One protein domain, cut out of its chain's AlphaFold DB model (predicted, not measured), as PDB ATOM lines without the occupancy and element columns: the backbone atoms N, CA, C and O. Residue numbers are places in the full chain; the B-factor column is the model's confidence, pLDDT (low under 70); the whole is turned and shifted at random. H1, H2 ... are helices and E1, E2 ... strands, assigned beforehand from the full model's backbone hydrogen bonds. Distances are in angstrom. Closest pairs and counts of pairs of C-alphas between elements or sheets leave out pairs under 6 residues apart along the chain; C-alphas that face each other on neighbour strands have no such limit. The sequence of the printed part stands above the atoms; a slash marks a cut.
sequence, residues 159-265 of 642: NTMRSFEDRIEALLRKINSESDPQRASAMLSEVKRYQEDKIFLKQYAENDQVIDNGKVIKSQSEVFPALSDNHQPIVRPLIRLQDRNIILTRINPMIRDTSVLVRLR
ATOM      1  N   ASN A 159      41.583  12.495   8.048       98.12
ATOM      2  CA  ASN A 159      40.830  12.118   6.858       98.12
ATOM      3  C   ASN A 159      39.633  13.051   6.621       98.12
ATOM      4  O   ASN A 159      38.917  13.420   7.553       98.12
ATOM      5  N   THR A 160      39.398  13.389   5.353       97.75
ATOM      6  CA  THR A 160      38.152  13.989   4.855       97.75
ATOM      7  C   THR A 160      37.191  12.885   4.407       97.75
ATOM      8  O   THR A 160      37.582  11.726   4.251       97.75
ATOM      9  N   MET A 161      35.932  13.234   4.121       98.00
ATOM     10  CA  MET A 161      34.976  12.288   3.522       98.00
ATOM     11  C   MET A 161      35.520  11.656   2.231       98.00
ATOM     12  O   MET A 161      35.425  10.439   2.068       98.00
ATOM     13  N   ARG A 162      36.175  12.463   1.381       96.94
ATOM     14  CA  ARG A 162      36.804  11.998   0.139       96.94
ATOM     15  C   ARG A 162      38.011  11.098   0.403       96.94
ATOM     16  O   ARG A 162      38.108  10.048  -0.212       96.94
ATOM     17  N   SER A 163      38.899  11.427   1.349       96.88
ATOM     18  CA  SER A 163      40.069  10.569   1.600       96.88
ATOM     19  C   SER A 163      39.704   9.219   2.226       96.88
ATOM     20  O   SER A 163      40.393   8.235   1.957       96.88
ATOM     21  N   PHE A 164      38.609   9.140   2.996       98.25
ATOM     22  CA  PHE A 164      38.015   7.859   3.393       98.25
ATOM     23  C   PHE A 164      37.501   7.071   2.180       98.25
ATOM     24  O   PHE A 164      37.713   5.863   2.110       98.25
ATOM     25  N   GLU A 165      36.834   7.730   1.230       98.31
ATOM     26  CA  GLU A 165      36.319   7.105   0.003       98.31
ATOM     27  C   GLU A 165      37.450   6.578  -0.886       98.31
ATOM     28  O   GLU A 165      37.454   5.385  -1.189       98.31
ATOM     29  N   ASP A 166      38.456   7.410  -1.179       98.19
ATOM     30  CA  ASP A 166      39.665   7.037  -1.924       98.19
ATOM     31  C   ASP A 166      40.335   5.785  -1.319       98.19
ATOM     32  O   ASP A 166      40.654   4.826  -2.027       98.19
ATOM     33  N   ARG A 167      40.545   5.782   0.010       97.25
ATOM     34  CA  ARG A 167      41.233   4.698   0.736       97.25
ATOM     35  C   ARG A 167      40.398   3.412   0.768       97.25
ATOM     36  O   ARG A 167      40.945   2.337   0.528       97.25
ATOM     37  N   ILE A 168      39.086   3.503   1.006       98.31
ATOM     38  CA  ILE A 168      38.171   2.348   0.977       98.31
ATOM     39  C   ILE A 168      38.123   1.728  -0.424       98.31
ATOM     40  O   ILE A 168      38.239   0.510  -0.553       98.31
ATOM     41  N   GLU A 169      37.980   2.537  -1.474       98.00
ATOM     42  CA  GLU A 169      37.888   2.039  -2.849       98.00
ATOM     43  C   GLU A 169      39.208   1.403  -3.314       98.00
ATOM     44  O   GLU A 169      39.201   0.307  -3.880       98.00
ATOM     45  N   ALA A 170      40.350   2.031  -3.013       97.44
ATOM     46  CA  ALA A 170      41.668   1.486  -3.332       97.44
ATOM     47  C   ALA A 170      41.929   0.139  -2.632       97.44
ATOM     48  O   ALA A 170      42.450  -0.787  -3.260       97.44
ATOM     49  N   LEU A 171      41.536  -0.004  -1.362       96.88
ATOM     50  CA  LEU A 171      41.642  -1.272  -0.636       96.88
ATOM     51  C   LEU A 171      40.707  -2.341  -1.206       96.88
ATOM     52  O   LEU A 171      41.158  -3.461  -1.429       96.88
ATOM     53  N   LEU A 172      39.447  -2.012  -1.509       97.00
ATOM     54  CA  LEU A 172      38.509  -2.948  -2.143       97.00
ATOM     55  C   LEU A 172      39.006  -3.410  -3.523       97.00
ATOM     56  O   LEU A 172      38.923  -4.599  -3.835       97.00
ATOM     57  N   ARG A 173      39.596  -2.511  -4.324       96.56
ATOM     58  CA  ARG A 173      40.259  -2.875  -5.586       96.56
ATOM     59  C   ARG A 173      41.435  -3.830  -5.365       96.56
ATOM     60  O   ARG A 173      41.505  -4.835  -6.064       96.56
ATOM     61  N   LYS A 174      42.310  -3.569  -4.384       96.19
ATOM     62  CA  LYS A 174      43.429  -4.470  -4.051       96.19
ATOM     63  C   LYS A 174      42.956  -5.838  -3.531       96.19
ATOM     64  O   LYS A 174      43.508  -6.849  -3.955       96.19
ATOM     65  N   ILE A 175      41.919  -5.891  -2.687       96.38
ATOM     66  CA  ILE A 175      41.334  -7.141  -2.155       96.38
ATOM     67  C   ILE A 175      40.864  -8.060  -3.290       96.38
ATOM     68  O   ILE A 175      41.141  -9.253  -3.253       96.38
ATOM     69  N   ASN A 176      40.232  -7.513  -4.334       93.50
ATOM     70  CA  ASN A 176      39.783  -8.291  -5.498       93.50
ATOM     71  C   ASN A 176      40.933  -8.915  -6.319       93.50
ATOM     72  O   ASN A 176      40.683  -9.791  -7.144       93.50
ATOM     73  N   SER A 177      42.173  -8.457  -6.116       93.81
ATOM     74  CA  SER A 177      43.394  -8.997  -6.733       93.81
ATOM     75  C   SER A 177      44.293  -9.773  -5.763       93.81
ATOM     76  O   SER A 177      45.303 -10.332  -6.189       93.81
ATOM     77  N   GLU A 178      43.961  -9.812  -4.471       96.25
ATOM     78  CA  GLU A 178      44.741 -10.531  -3.467       96.25
ATOM     79  C   GLU A 178      44.417 -12.031  -3.526       96.25
ATOM     80  O   GLU A 178      43.257 -12.441  -3.522       96.25
ATOM     81  N   SER A 179      45.462 -12.855  -3.587       95.31
ATOM     82  CA  SER A 179      45.357 -14.320  -3.675       95.31
ATOM     83  C   SER A 179      45.538 -15.013  -2.323       95.31
ATOM     84  O   SER A 179      45.188 -16.183  -2.181       95.31
ATOM     85  N   ASP A 180      46.050 -14.295  -1.321       96.62
ATOM     86  CA  ASP A 180      46.227 -14.762   0.051       96.62
ATOM     87  C   ASP A 180      45.003 -14.411   0.926       96.62
ATOM     88  O   ASP A 180      44.767 -13.231   1.220       96.62
ATOM     89  N   PRO A 181      44.233 -15.409   1.411       94.50
ATOM     90  CA  PRO A 181      43.051 -15.163   2.235       94.50
ATOM     91  C   PRO A 181      43.339 -14.435   3.555       94.50
ATOM     92  O   PRO A 181      42.453 -13.759   4.080       94.50
ATOM     93  N   GLN A 182      44.550 -14.556   4.113       94.81
ATOM     94  CA  GLN A 182      44.915 -13.884   5.362       94.81
ATOM     95  C   GLN A 182      45.147 -12.391   5.121       94.81
ATOM     96  O   GLN A 182      44.587 -11.563   5.845       94.81
ATOM     97  N   ARG A 183      45.885 -12.034   4.061       94.19
ATOM     98  CA  ARG A 183      46.065 -10.632   3.648       94.19
ATOM     99  C   ARG A 183      44.743  -9.996   3.223       94.19
ATOM    100  O   ARG A 183      44.411  -8.926   3.730       94.19
ATOM    101  N   ALA A 184      43.930 -10.680   2.418       95.44
ATOM    102  CA  ALA A 184      42.601 -10.193   2.034       95.44
ATOM    103  C   ALA A 184      41.702  -9.915   3.259       95.44
ATOM    104  O   ALA A 184      41.035  -8.881   3.322       95.44
ATOM    105  N   SER A 185      41.730 -10.790   4.272       95.12
ATOM    106  CA  SER A 185      40.996 -10.612   5.536       95.12
ATOM    107  C   SER A 185      41.521  -9.435   6.379       95.12
ATOM    108  O   SER A 185      40.735  -8.656   6.931       95.12
ATOM    109  N   ALA A 186      42.844  -9.242   6.438       94.25
ATOM    110  CA  ALA A 186      43.458  -8.098   7.114       94.25
ATOM    111  C   ALA A 186      43.062  -6.764   6.453       94.25
ATOM    112  O   ALA A 186      42.655  -5.829   7.147       94.25
ATOM    113  N   MET A 187      43.085  -6.704   5.118       96.38
ATOM    114  CA  MET A 187      42.672  -5.533   4.338       96.38
ATOM    115  C   MET A 187      41.169  -5.253   4.455       96.38
ATOM    116  O   MET A 187      40.767  -4.103   4.615       96.38
ATOM    117  N   LEU A 188      40.318  -6.285   4.458       96.75
ATOM    118  CA  LEU A 188      38.880  -6.129   4.712       96.75
ATOM    119  C   LEU A 188      38.613  -5.581   6.127       96.75
ATOM    120  O   LEU A 188      37.719  -4.757   6.332       96.75
ATOM    121  N   SER A 189      39.430  -5.988   7.101       96.50
ATOM    122  CA  SER A 189      39.380  -5.463   8.468       96.50
ATOM    123  C   SER A 189      39.835  -3.998   8.554       96.50
ATOM    124  O   SER A 189      39.312  -3.251   9.379       96.50
ATOM    125  N   GLU A 190      40.769  -3.562   7.704       96.81
ATOM    126  CA  GLU A 190      41.142  -2.150   7.546       96.81
ATOM    127  C   GLU A 190      40.017  -1.332   6.891       96.81
ATOM    128  O   GLU A 190      39.643  -0.284   7.420       96.81
ATOM    129  N   VAL A 191      39.400  -1.837   5.814       98.12
ATOM    130  CA  VAL A 191      38.214  -1.219   5.188       98.12
ATOM    131  C   VAL A 191      37.104  -0.993   6.218       98.12
ATOM    132  O   VAL A 191      36.517   0.088   6.250       98.12
ATOM    133  N   LYS A 192      36.851  -1.963   7.108       97.94
ATOM    134  CA  LYS A 192      35.871  -1.820   8.196       97.94
ATOM    135  C   LYS A 192      36.214  -0.663   9.146       97.94
ATOM    136  O   LYS A 192      35.329   0.126   9.460       97.94
ATOM    137  N   ARG A 193      37.484  -0.513   9.546       96.62
ATOM    138  CA  ARG A 193      37.940   0.598  10.409       96.62
ATOM    139  C   ARG A 193      37.770   1.963   9.731       96.62
ATOM    140  O   ARG A 193      37.300   2.902  10.369       96.62
ATOM    141  N   TYR A 194      38.072   2.071   8.434       98.12
ATOM    142  CA  TYR A 194      37.790   3.295   7.672       98.12
ATOM    143  C   TYR A 194      36.284   3.582   7.550       98.12
ATOM    144  O   TYR A 194      35.883   4.740   7.630       98.12
ATOM    145  N   GLN A 195      35.436   2.562   7.375       98.25
ATOM    146  CA  GLN A 195      33.978   2.741   7.306       98.25
ATOM    147  C   GLN A 195      33.381   3.222   8.638       98.25
ATOM    148  O   GLN A 195      32.531   4.110   8.628       98.25
ATOM    149  N   GLU A 196      33.838   2.677   9.768       96.25
ATOM    150  CA  GLU A 196      33.414   3.091  11.114       96.25
ATOM    151  C   GLU A 196      33.710   4.577  11.369       96.25
ATOM    152  O   GLU A 196      32.810   5.339  11.726       96.25
ATOM    153  N   ASP A 197      34.936   5.023  11.088       97.62
ATOM    154  CA  ASP A 197      35.328   6.425  11.259       97.62
ATOM    155  C   ASP A 197      34.661   7.359  10.229       97.62
ATOM    156  O   ASP A 197      34.231   8.464  10.575       97.62
ATOM    157  N   LYS A 198      34.461   6.909   8.981       98.31
ATOM    158  CA  LYS A 198      33.703   7.665   7.968       98.31
ATOM    159  C   LYS A 198      32.267   7.960   8.424       98.31
ATOM    160  O   LYS A 198      31.745   9.034   8.127       98.31
ATOM    161  N   ILE A 199      31.622   7.045   9.155       97.88
ATOM    162  CA  ILE A 199      30.271   7.264   9.701       97.88
ATOM    163  C   ILE A 199      30.279   8.393  10.741       97.88
ATOM    164  O   ILE A 199      29.404   9.261  10.682       97.88
ATOM    165  N   PHE A 200      31.271   8.441  11.637       97.75
ATOM    166  CA  PHE A 200      31.426   9.553  12.584       97.75
ATOM    167  C   PHE A 200      31.641  10.892  11.866       97.75
ATOM    168  O   PHE A 200      30.975  11.876  12.198       97.75
ATOM    169  N   LEU A 201      32.509  10.934  10.847       98.38
ATOM    170  CA  LEU A 201      32.739  12.160  10.077       98.38
ATOM    171  C   LEU A 201      31.477  12.633   9.350       98.38
ATOM    172  O   LEU A 201      31.152  13.820   9.394       98.38
ATOM    173  N   LYS A 202      30.731  11.708   8.735       98.19
ATOM    174  CA  LYS A 202      29.471  12.017   8.052       98.19
ATOM    175  C   LYS A 202      28.445  12.633   9.009       98.19
ATOM    176  O   LYS A 202      27.906  13.696   8.711       98.19
ATOM    177  N   GLN A 203      28.214  12.004  10.166       97.88
ATOM    178  CA  GLN A 203      27.269  12.505  11.173       97.88
ATOM    179  C   GLN A 203      27.605  13.945  11.593       97.88
ATOM    180  O   GLN A 203      26.714  14.800  11.610       97.88
ATOM    181  N   TYR A 204      28.887  14.223  11.849       98.12
ATOM    182  CA  TYR A 204      29.378  15.548  12.225       98.12
ATOM    183  C   TYR A 204      29.233  16.593  11.106       98.12
ATOM    184  O   TYR A 204      28.779  17.708  11.370       98.12
ATOM    185  N   ALA A 205      29.576  16.252   9.860       96.94
ATOM    186  CA  ALA A 205      29.452  17.159   8.716       96.94
ATOM    187  C   ALA A 205      27.986  17.543   8.428       96.94
ATOM    188  O   ALA A 205      27.689  18.701   8.134       96.94
ATOM    189  N   GLU A 206      27.062  16.588   8.563       96.25
ATOM    190  CA  GLU A 206      25.630  16.793   8.331       96.25
ATOM    191  C   GLU A 206      24.919  17.500   9.502       96.25
ATOM    192  O   GLU A 206      24.060  18.356   9.272       96.25
ATOM    193  N   ASN A 207      25.255  17.169  10.756       95.81
ATOM    194  CA  ASN A 207      24.411  17.479  11.922       95.81
ATOM    195  C   ASN A 207      25.117  18.215  13.077       95.81
ATOM    196  O   ASN A 207      24.470  18.455  14.097       95.81
ATOM    197  N   ASP A 208      26.417  18.527  12.977       95.81
ATOM    198  CA  ASP A 208      27.226  19.082  14.083       95.81
ATOM    199  C   ASP A 208      27.187  18.221  15.373       95.81
ATOM    200  O   ASP A 208      27.373  18.701  16.493       95.81
ATOM    201  N   GLN A 209      26.944  16.914  15.234       96.81
ATOM    202  CA  GLN A 209      26.884  15.949  16.336       96.81
ATOM    203  C   GLN A 209      27.246  14.537  15.858       96.81
ATOM    204  O   GLN A 209      27.124  14.234  14.673       96.81
ATOM    205  N   VAL A 210      27.628  13.661  16.785       97.31
ATOM    206  CA  VAL A 210      27.840  12.224  16.550       97.31
ATOM    207  C   VAL A 210      27.122  11.370  17.593       97.31
ATOM    208  O   VAL A 210      26.764  11.856  18.666       97.31
ATOM    209  N   ILE A 211      26.918  10.091  17.284       95.12
ATOM    210  CA  ILE A 211      26.348   9.091  18.190       95.12
ATOM    211  C   ILE A 211      27.432   8.061  18.514       95.12
ATOM    212  O   ILE A 211      27.712   7.186  17.698       95.12
ATOM    213  N   ASP A 212      28.017   8.145  19.707       92.88
ATOM    214  CA  ASP A 212      29.013   7.184  20.188       92.88
ATOM    215  C   ASP A 212      28.440   6.346  21.337       92.88
ATOM    216  O   ASP A 212      27.878   6.888  22.287       92.88
ATOM    217  N   ASN A 213      28.532   5.016  21.241       89.88
ATOM    218  CA  ASN A 213      27.976   4.057  22.206       89.88
ATOM    219  C   ASN A 213      26.502   4.349  22.596       89.88
ATOM    220  O   ASN A 213      26.092   4.158  23.739       89.88
ATOM    221  N   GLY A 214      25.703   4.852  21.644       90.12
ATOM    222  CA  GLY A 214      24.300   5.252  21.840       90.12
ATOM    223  C   GLY A 214      24.085   6.648  22.448       90.12
ATOM    224  O   GLY A 214      22.950   7.119  22.504       90.12
ATOM    225  N   LYS A 215      25.146   7.343  22.867       94.12
ATOM    226  CA  LYS A 215      25.110   8.707  23.411       94.12
ATOM    227  C   LYS A 215      25.302   9.734  22.294       94.12
ATOM    228  O   LYS A 215      26.290   9.692  21.567       94.12
ATOM    229  N   VAL A 216      24.393  10.707  22.204       96.19
ATOM    230  CA  VAL A 216      24.564  11.873  21.323       96.19
ATOM    231  C   VAL A 216      25.595  12.829  21.931       96.19
ATOM    232  O   VAL A 216      25.453  13.259  23.077       96.19
ATOM    233  N   ILE A 217      26.615  13.181  21.154       96.81
ATOM    234  CA  ILE A 217      27.672  14.134  21.500       96.81
ATOM    235  C   ILE A 217      27.617  15.265  20.470       96.81
ATOM    236  O   ILE A 217      27.763  15.019  19.277       96.81
ATOM    237  N   LYS A 218      27.372  16.498  20.920       96.50
ATOM    238  CA  LYS A 218      27.258  17.685  20.055       96.50
ATOM    239  C   LYS A 218      28.579  18.446  19.964       96.50
ATOM    240  O   LYS A 218      29.388  18.372  20.889       96.50
ATOM    241  N   SER A 219      28.761  19.203  18.884       94.94
ATOM    242  CA  SER A 219      29.894  20.109  18.708       94.94
ATOM    243  C   SER A 219      29.979  21.127  19.841       94.94
ATOM    244  O   SER A 219      28.979  21.744  20.215       94.94
ATOM    245  N   GLN A 220      31.191  21.345  20.330       93.06
ATOM    246  CA  GLN A 220      31.543  22.454  21.203       93.06
ATOM    247  C   GLN A 220      32.150  23.575  20.356       93.06
ATOM    248  O   GLN A 220      32.825  23.308  19.361       93.06
ATOM    249  N   SER A 221      31.903  24.822  20.752       87.94
ATOM    250  CA  SER A 221      32.485  26.006  20.121       87.94
ATOM    251  C   SER A 221      33.758  26.403  20.862       87.94
ATOM    252  O   SER A 221      33.677  26.942  21.966       87.94
ATOM    253  N   GLU A 222      34.924  26.153  20.271       87.00
ATOM    254  CA  GLU A 222      36.209  26.628  20.796       87.00
ATOM    255  C   GLU A 222      36.520  27.993  20.157       87.00
ATOM    256  O   GLU A 222      36.463  28.138  18.934       87.00
ATOM    257  N   VAL A 223      36.789  29.017  20.974       83.19
ATOM    258  CA  VAL A 223      37.107  30.370  20.487       83.19
ATOM    259  C   VAL A 223      38.617  30.504  20.376       83.19
ATOM    260  O   VAL A 223      39.311  30.571  21.388       83.19
ATOM    261  N   PHE A 224      39.122  30.568  19.150       73.75
ATOM    262  CA  PHE A 224      40.540  30.758  18.892       73.75
ATOM    263  C   PHE A 224      40.876  32.256  18.753       73.75
ATOM    264  O   PHE A 224      40.183  32.960  18.008       73.75
ATOM    265  N   PRO A 225      41.909  32.775  19.450       72.81
ATOM    266  CA  PRO A 225      42.349  34.162  19.307       72.81
ATOM    267  C   PRO A 225      42.763  34.531  17.875       72.81
ATOM    268  O   PRO A 225      43.101  33.678  17.058       72.81
ATOM    269  N   ALA A 226      42.780  35.831  17.589       72.50
ATOM    270  CA  ALA A 226      43.334  36.360  16.349       72.50
ATOM    271  C   ALA A 226      44.844  36.052  16.238       72.50
ATOM    272  O   ALA A 226      45.595  36.307  17.180       72.50
ATOM    273  N   LEU A 227      45.289  35.536  15.085       71.94
ATOM    274  CA  LEU A 227      46.706  35.215  14.818       71.94
ATOM    275  C   LEU A 227      47.587  36.460  14.608       71.94
ATOM    276  O   LEU A 227      48.803  36.388  14.745       71.94
ATOM    277  N   SER A 228      46.985  37.602  14.280       65.88
ATOM    278  CA  SER A 228      47.621  38.923  14.297       65.88
ATOM    279  C   SER A 228      46.549  40.007  14.427       65.88
ATOM    280  O   SER A 228      45.363  39.706  14.289       65.88
ATOM    281  N   ASP A 229      46.947  41.261  14.645       62.16
ATOM    282  CA  ASP A 229      46.034  42.378  14.948       62.16
ATOM    283  C   ASP A 229      44.983  42.675  13.850       62.16
ATOM    284  O   ASP A 229      43.972  43.319  14.120       62.16
ATOM    285  N   ASN A 230      45.187  42.168  12.625       59.78
ATOM    286  CA  ASN A 230      44.240  42.286  11.506       59.78
ATOM    287  C   ASN A 230      43.246  41.109  11.392       59.78
ATOM    288  O   ASN A 230      42.312  41.175  10.593       59.78
ATOM    289  N   HIS A 231      43.435  40.024  12.147       66.94
ATOM    290  CA  HIS A 231      42.532  38.871  12.140       66.94
ATOM    291  C   HIS A 231      41.403  39.048  13.165       66.94
ATOM    292  O   HIS A 231      41.579  39.664  14.212       66.94
ATOM    293  N   GLN A 232      40.235  38.462  12.893       71.12
ATOM    294  CA  GLN A 232      39.166  38.340  13.890       71.12
ATOM    295  C   GLN A 232      39.310  37.027  14.679       71.12
ATOM    296  O   GLN A 232      39.801  36.045  14.117       71.12
ATOM    297  N   PRO A 233      38.872  36.966  15.953       77.25
ATOM    298  CA  PRO A 233      38.767  35.709  16.690       77.25
ATOM    299  C   PRO A 233      37.859  34.713  15.958       77.25
ATOM    300  O   PRO A 233      36.765  35.069  15.515       77.25
ATOM    301  N   ILE A 234      38.299  33.462  15.842       80.88
ATOM    302  CA  ILE A 234      37.617  32.437  15.044       80.88
ATOM    303  C   ILE A 234      36.928  31.442  15.977       80.88
ATOM    304  O   ILE A 234      37.583  30.741  16.744       80.88
ATOM    305  N   VAL A 235      35.603  31.335  15.877       85.94
ATOM    306  CA  VAL A 235      34.834  30.302  16.583       85.94
ATOM    307  C   VAL A 235      34.839  29.023  15.747       85.94
ATOM    308  O   VAL A 235      34.318  29.009  14.632       85.94
ATOM    309  N   ARG A 236      35.430  27.944  16.270       88.12
ATOM    310  CA  ARG A 236      35.552  26.656  15.575       88.12
ATOM    311  C   ARG A 236      34.644  25.598  16.224       88.12
ATOM    312  O   ARG A 236      34.791  25.346  17.422       88.12
ATOM    313  N   PRO A 237      33.716  24.973  15.472       92.56
ATOM    314  CA  PRO A 237      32.967  23.818  15.953       92.56
ATOM    315  C   PRO A 237      33.871  22.581  15.944       92.56
ATOM    316  O   PRO A 237      34.598  22.353  14.976       92.56
ATOM    317  N   LEU A 238      33.829  21.781  17.011       94.88
ATOM    318  CA  LEU A 238      34.576  20.523  17.100       94.88
ATOM    319  C   LEU A 238      33.972  19.524  18.093       94.88
ATOM    320  O   LEU A 238      33.200  19.892  18.978       94.88
ATOM    321  N   ILE A 239      34.364  18.254  17.985       96.94
ATOM    322  CA  ILE A 239      34.047  17.193  18.957       96.94
ATOM    323  C   ILE A 239      35.332  16.431  19.284       96.94
ATOM    324  O   ILE A 239      35.944  15.864  18.382       96.94
ATOM    325  N   ARG A 240      35.729  16.368  20.562       95.38
ATOM    326  CA  ARG A 240      36.847  15.526  21.031       95.38
ATOM    327  C   ARG A 240      36.293  14.235  21.652       95.38
ATOM    328  O   ARG A 240      35.670  14.277  22.710       95.38
ATOM    329  N   LEU A 241      36.516  13.093  21.002       95.25
ATOM    330  CA  LEU A 241      36.192  11.749  21.495       95.25
ATOM    331  C   LEU A 241      37.436  11.169  22.189       95.25
ATOM    332  O   LEU A 241      38.197  10.398  21.597       95.25
ATOM    333  N   GLN A 242      37.662  11.600  23.434       89.56
ATOM    334  CA  GLN A 242      38.889  11.324  24.197       89.56
ATOM    335  C   GLN A 242      39.202   9.822  24.287       89.56
ATOM    336  O   GLN A 242      40.299   9.415  23.913       89.56
ATOM    337  N   ASP A 243      38.215   8.991  24.636       88.12
ATOM    338  CA  ASP A 243      38.355   7.528  24.770       88.12
ATOM    339  C   ASP A 243      38.785   6.809  23.472       88.12
ATOM    340  O   ASP A 243      39.169   5.639  23.498       88.12
ATOM    341  N   ARG A 244      38.709   7.488  22.319       90.44
ATOM    342  CA  ARG A 244      39.074   6.961  20.992       90.44
ATOM    343  C   ARG A 244      40.315   7.624  20.387       90.44
ATOM    344  O   ARG A 244      40.732   7.214  19.302       90.44
ATOM    345  N   ASN A 245      40.879   8.643  21.047       93.38
ATOM    346  CA  ASN A 245      41.868   9.576  20.489       93.38
ATOM    347  C   ASN A 245      41.425  10.197  19.143       93.38
ATOM    348  O   ASN A 245      42.246  10.403  18.251       93.38
ATOM    349  N   ILE A 246      40.126  10.479  18.980       96.69
ATOM    350  CA  ILE A 246      39.558  11.096  17.768       96.69
ATOM    351  C   ILE A 246      39.137  12.538  18.063       96.69
ATOM    352  O   ILE A 246      38.516  12.818  19.089       96.69
ATOM    353  N   ILE A 247      39.397  13.444  17.124       97.75
ATOM    354  CA  ILE A 247      38.816  14.784  17.076       97.75
ATOM    355  C   ILE A 247      38.138  14.988  15.721       97.75
ATOM    356  O   ILE A 247      38.694  14.663  14.677       97.75
ATOM    357  N   LEU A 248      36.937  15.548  15.736       98.25
ATOM    358  CA  LEU A 248      36.215  16.020  14.558       98.25
ATOM    359  C   LEU A 248      36.283  17.546  14.538       98.25
ATOM    360  O   LEU A 248      35.961  18.176  15.545       98.25
ATOM    361  N   THR A 249      36.711  18.130  13.422       97.00
ATOM    362  CA  THR A 249      36.859  19.584  13.241       97.00
ATOM    363  C   THR A 249      36.569  19.993  11.792       97.00
ATOM    364  O   THR A 249      36.200  19.155  10.969       97.00
ATOM    365  N   ARG A 250      36.723  21.276  11.457       95.25
ATOM    366  CA  ARG A 250      36.737  21.809  10.085       95.25
ATOM    367  C   ARG A 250      37.998  22.627   9.845       95.25
ATOM    368  O   ARG A 250      38.408  23.368  10.734       95.25
ATOM    369  N   ILE A 251      38.574  22.561   8.645       92.88
ATOM    370  CA  ILE A 251      39.709  23.431   8.284       92.88
ATOM    371  C   ILE A 251      39.222  24.882   8.173       92.88
ATOM    372  O   ILE A 251      39.721  25.756   8.887       92.88
ATOM    373  N   ASN A 252      38.151  25.111   7.405       91.44
ATOM    374  CA  ASN A 252      37.388  26.357   7.410       91.44
ATOM    375  C   ASN A 252      36.075  26.147   8.197       91.44
ATOM    376  O   ASN A 252      35.194  25.427   7.723       91.44
ATOM    377  N   PRO A 253      35.887  26.771   9.377       90.81
ATOM    378  CA  PRO A 253      34.727  26.509  10.236       90.81
ATOM    379  C   PRO A 253      33.378  26.858   9.592       90.81
ATOM    380  O   PRO A 253      32.361  26.293   9.995       90.81
ATOM    381  N   MET A 254      33.369  27.732   8.577       89.88
ATOM    382  CA  MET A 254      32.168  28.127   7.836       89.88
ATOM    383  C   MET A 254      31.763  27.112   6.754       89.88
ATOM    384  O   MET A 254      30.611  27.113   6.328       89.88
ATOM    385  N   ILE A 255      32.680  26.246   6.302       92.44
ATOM    386  CA  ILE A 255      32.458  25.328   5.176       92.44
ATOM    387  C   ILE A 255      32.413  23.889   5.692       92.44
ATOM    388  O   ILE A 255      33.445  23.279   5.991       92.44
ATOM    389  N   ARG A 256      31.201  23.324   5.760       93.50
ATOM    390  CA  ARG A 256      30.955  21.956   6.247       93.50
ATOM    391  C   ARG A 256      31.700  20.880   5.456       93.50
ATOM    392  O   ARG A 256      32.130  19.904   6.065       93.50
ATOM    393  N   ASP A 257      31.945  21.080   4.166       93.50
ATOM    394  CA  ASP A 257      32.685  20.120   3.334       93.50
ATOM    395  C   ASP A 257      34.185  20.049   3.679       93.50
ATOM    396  O   ASP A 257      34.837  19.046   3.400       93.50
ATOM    397  N   THR A 258      34.721  21.049   4.394       95.38
ATOM    398  CA  THR A 258      36.078  21.000   4.978       95.38
ATOM    399  C   THR A 258      36.128  20.266   6.326       95.38
ATOM    400  O   THR A 258      37.086  20.432   7.085       95.38
ATOM    401  N   SER A 259      35.102  19.469   6.657       97.75
ATOM    402  CA  SER A 259      35.089  18.637   7.866       97.75
ATOM    403  C   SER A 259      36.119  17.512   7.776       97.75
ATOM    404  O   SER A 259      36.218  16.805   6.771       97.75
ATOM    405  N   VAL A 260      36.849  17.320   8.872       98.06
ATOM    406  CA  VAL A 260      37.966  16.385   8.994       98.06
ATOM    407  C   VAL A 260      37.827  15.578  10.285       98.06
ATOM    408  O   VAL A 260      37.509  16.131  11.340       98.06
ATOM    409  N   LEU A 261      38.098  14.275  10.201       98.56
ATOM    410  CA  LEU A 261      38.314  13.398  11.351       98.56
ATOM    411  C   LEU A 261      39.817  13.201  11.534       98.56
ATOM    412  O   LEU A 261      40.488  12.671  10.651       98.56
ATOM    413  N   VAL A 262      40.331  13.615  12.685       98.50
ATOM    414  CA  VAL A 262      41.738  13.535  13.079       98.50
ATOM    415  C   VAL A 262      41.883  12.479  14.165       98.50
ATOM    416  O   VAL A 262      41.244  12.571  15.211       98.50
ATOM    417  N   ARG A 263      42.736  11.479  13.948       97.31
ATOM    418  CA  ARG A 263      43.240  10.609  15.014       97.31
ATOM    419  C   ARG A 263      44.519  11.211  15.574       97.31
ATOM    420  O   ARG A 263      45.439  11.484  14.807       97.31
ATOM    421  N   LEU A 264      44.584  11.387  16.889       96.62
ATOM    422  CA  LEU A 264      45.828  11.704  17.592       96.62
ATOM    423  C   LEU A 264      46.615  10.417  17.851       96.62
ATOM    424  O   LEU A 264      46.025   9.377  18.166       96.62
ATOM    425  N   ARG A 265      47.944  10.481  17.758       96.25
ATOM    426  CA  ARG A 265      48.812   9.368  18.144       96.25
ATOM    427  C   ARG A 265      48.823   9.198  19.673       96.25
ATOM    428  O   ARG A 265      48.918  10.199  20.390       96.25
TER     429      ARG A 265
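What this domain is: This is residues 159 to 265 of the 642 residues of the protein "Protein-serine/threonine phosphatase" of Nicotiana tabacum (UniProt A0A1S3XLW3). A long helical hairpin, H1 and H2, makes one end of an elongated model, and a strongly twisted sheet of four strands, E3 to E6, follows it along the long axis, with the hairpin of E3 and E4 reaching toward the other end. The last part of H2, residues 197 to 206, packs over one face of that sheet, and a small two-stranded hairpin, E1 and E2, packs on the same part of H2. The printed part has 107 residues, with two named helices followed by six named strands; the larger sheet has the order E3, E4, E5, E6 and is antiparallel throughout, and the class is mixed, helices and strands. The whole is loose, with a radius of gyration of the C-alphas of 17.0 A, and spans 59 by 32 by 25 A.

How they stand to each other: Residues 159 to 160 pair antiparallel with residues 260 to 261 of E6, residues 259 to 264. H1, residues 161 to 175, and H2, residues 181 to 207, form a helical hairpin and touch, closest at the C-alphas of Ile 175 and Ala 184, 5.3 A apart; they run opposite ways at a shallow tilt of 16 degrees. In both helices every O i to N i+4 pair is within hydrogen-bond range. E1, residues 209 to 212, and E2, residues 215 to 218, form an antiparallel hairpin, with N 210 and O 217 2.8 A apart. The closest C-alphas of H2 and E1, those of Gln 203 and Val 210, are 5.4 A apart. E2 runs on into E3, residues 220 to 224, at 30 degrees. E3, E4 of residues 234 to 241, E5 of residues 246 to 250, and E6 form a meander, each strand the antiparallel neighbour of the one before. N 222 and O 236 are 3.0 A apart between E3 and E4, N 239 and O 248 2.9 A between E4 and E5, and N 247 and O 262 2.8 A between E5 and E6. The pairing of E4 is staggered: residues 234 to 238 pair with E3 and residues 239 to 241 with E5. With H2 on one face, the sheet makes two layers; H2 lies over E5 and E6 at a height over the sheet of 10.6 A, slantwise to the strands, at 47 degrees to E6 on the local plane. The closest C-alphas of H2 and E6 are those of Leu 201 and Leu 261, 5.9 A apart. H1 only grazes the sheet, with its residues 161 to 164.

Where its parts are: H1 begins at C-alpha 161, (34.976, 12.288, 3.522), and is 21.2 A long. H2 measures 38.8 A and ends at C-alpha 207, (24.411, 17.479, 11.922). E4 is 21.7 A long, and E6 is 16.1 A long and ends at C-alpha 264, (45.828, 11.704, 17.592).

The domain as a whole: The two C-alphas farthest apart, those of Ser 179 and Asp 229, are 59.7 A apart. The printed part has no cut and no long link. The mean pLDDT of the printed part is 92.8, and residues 228 to 231 are under 70.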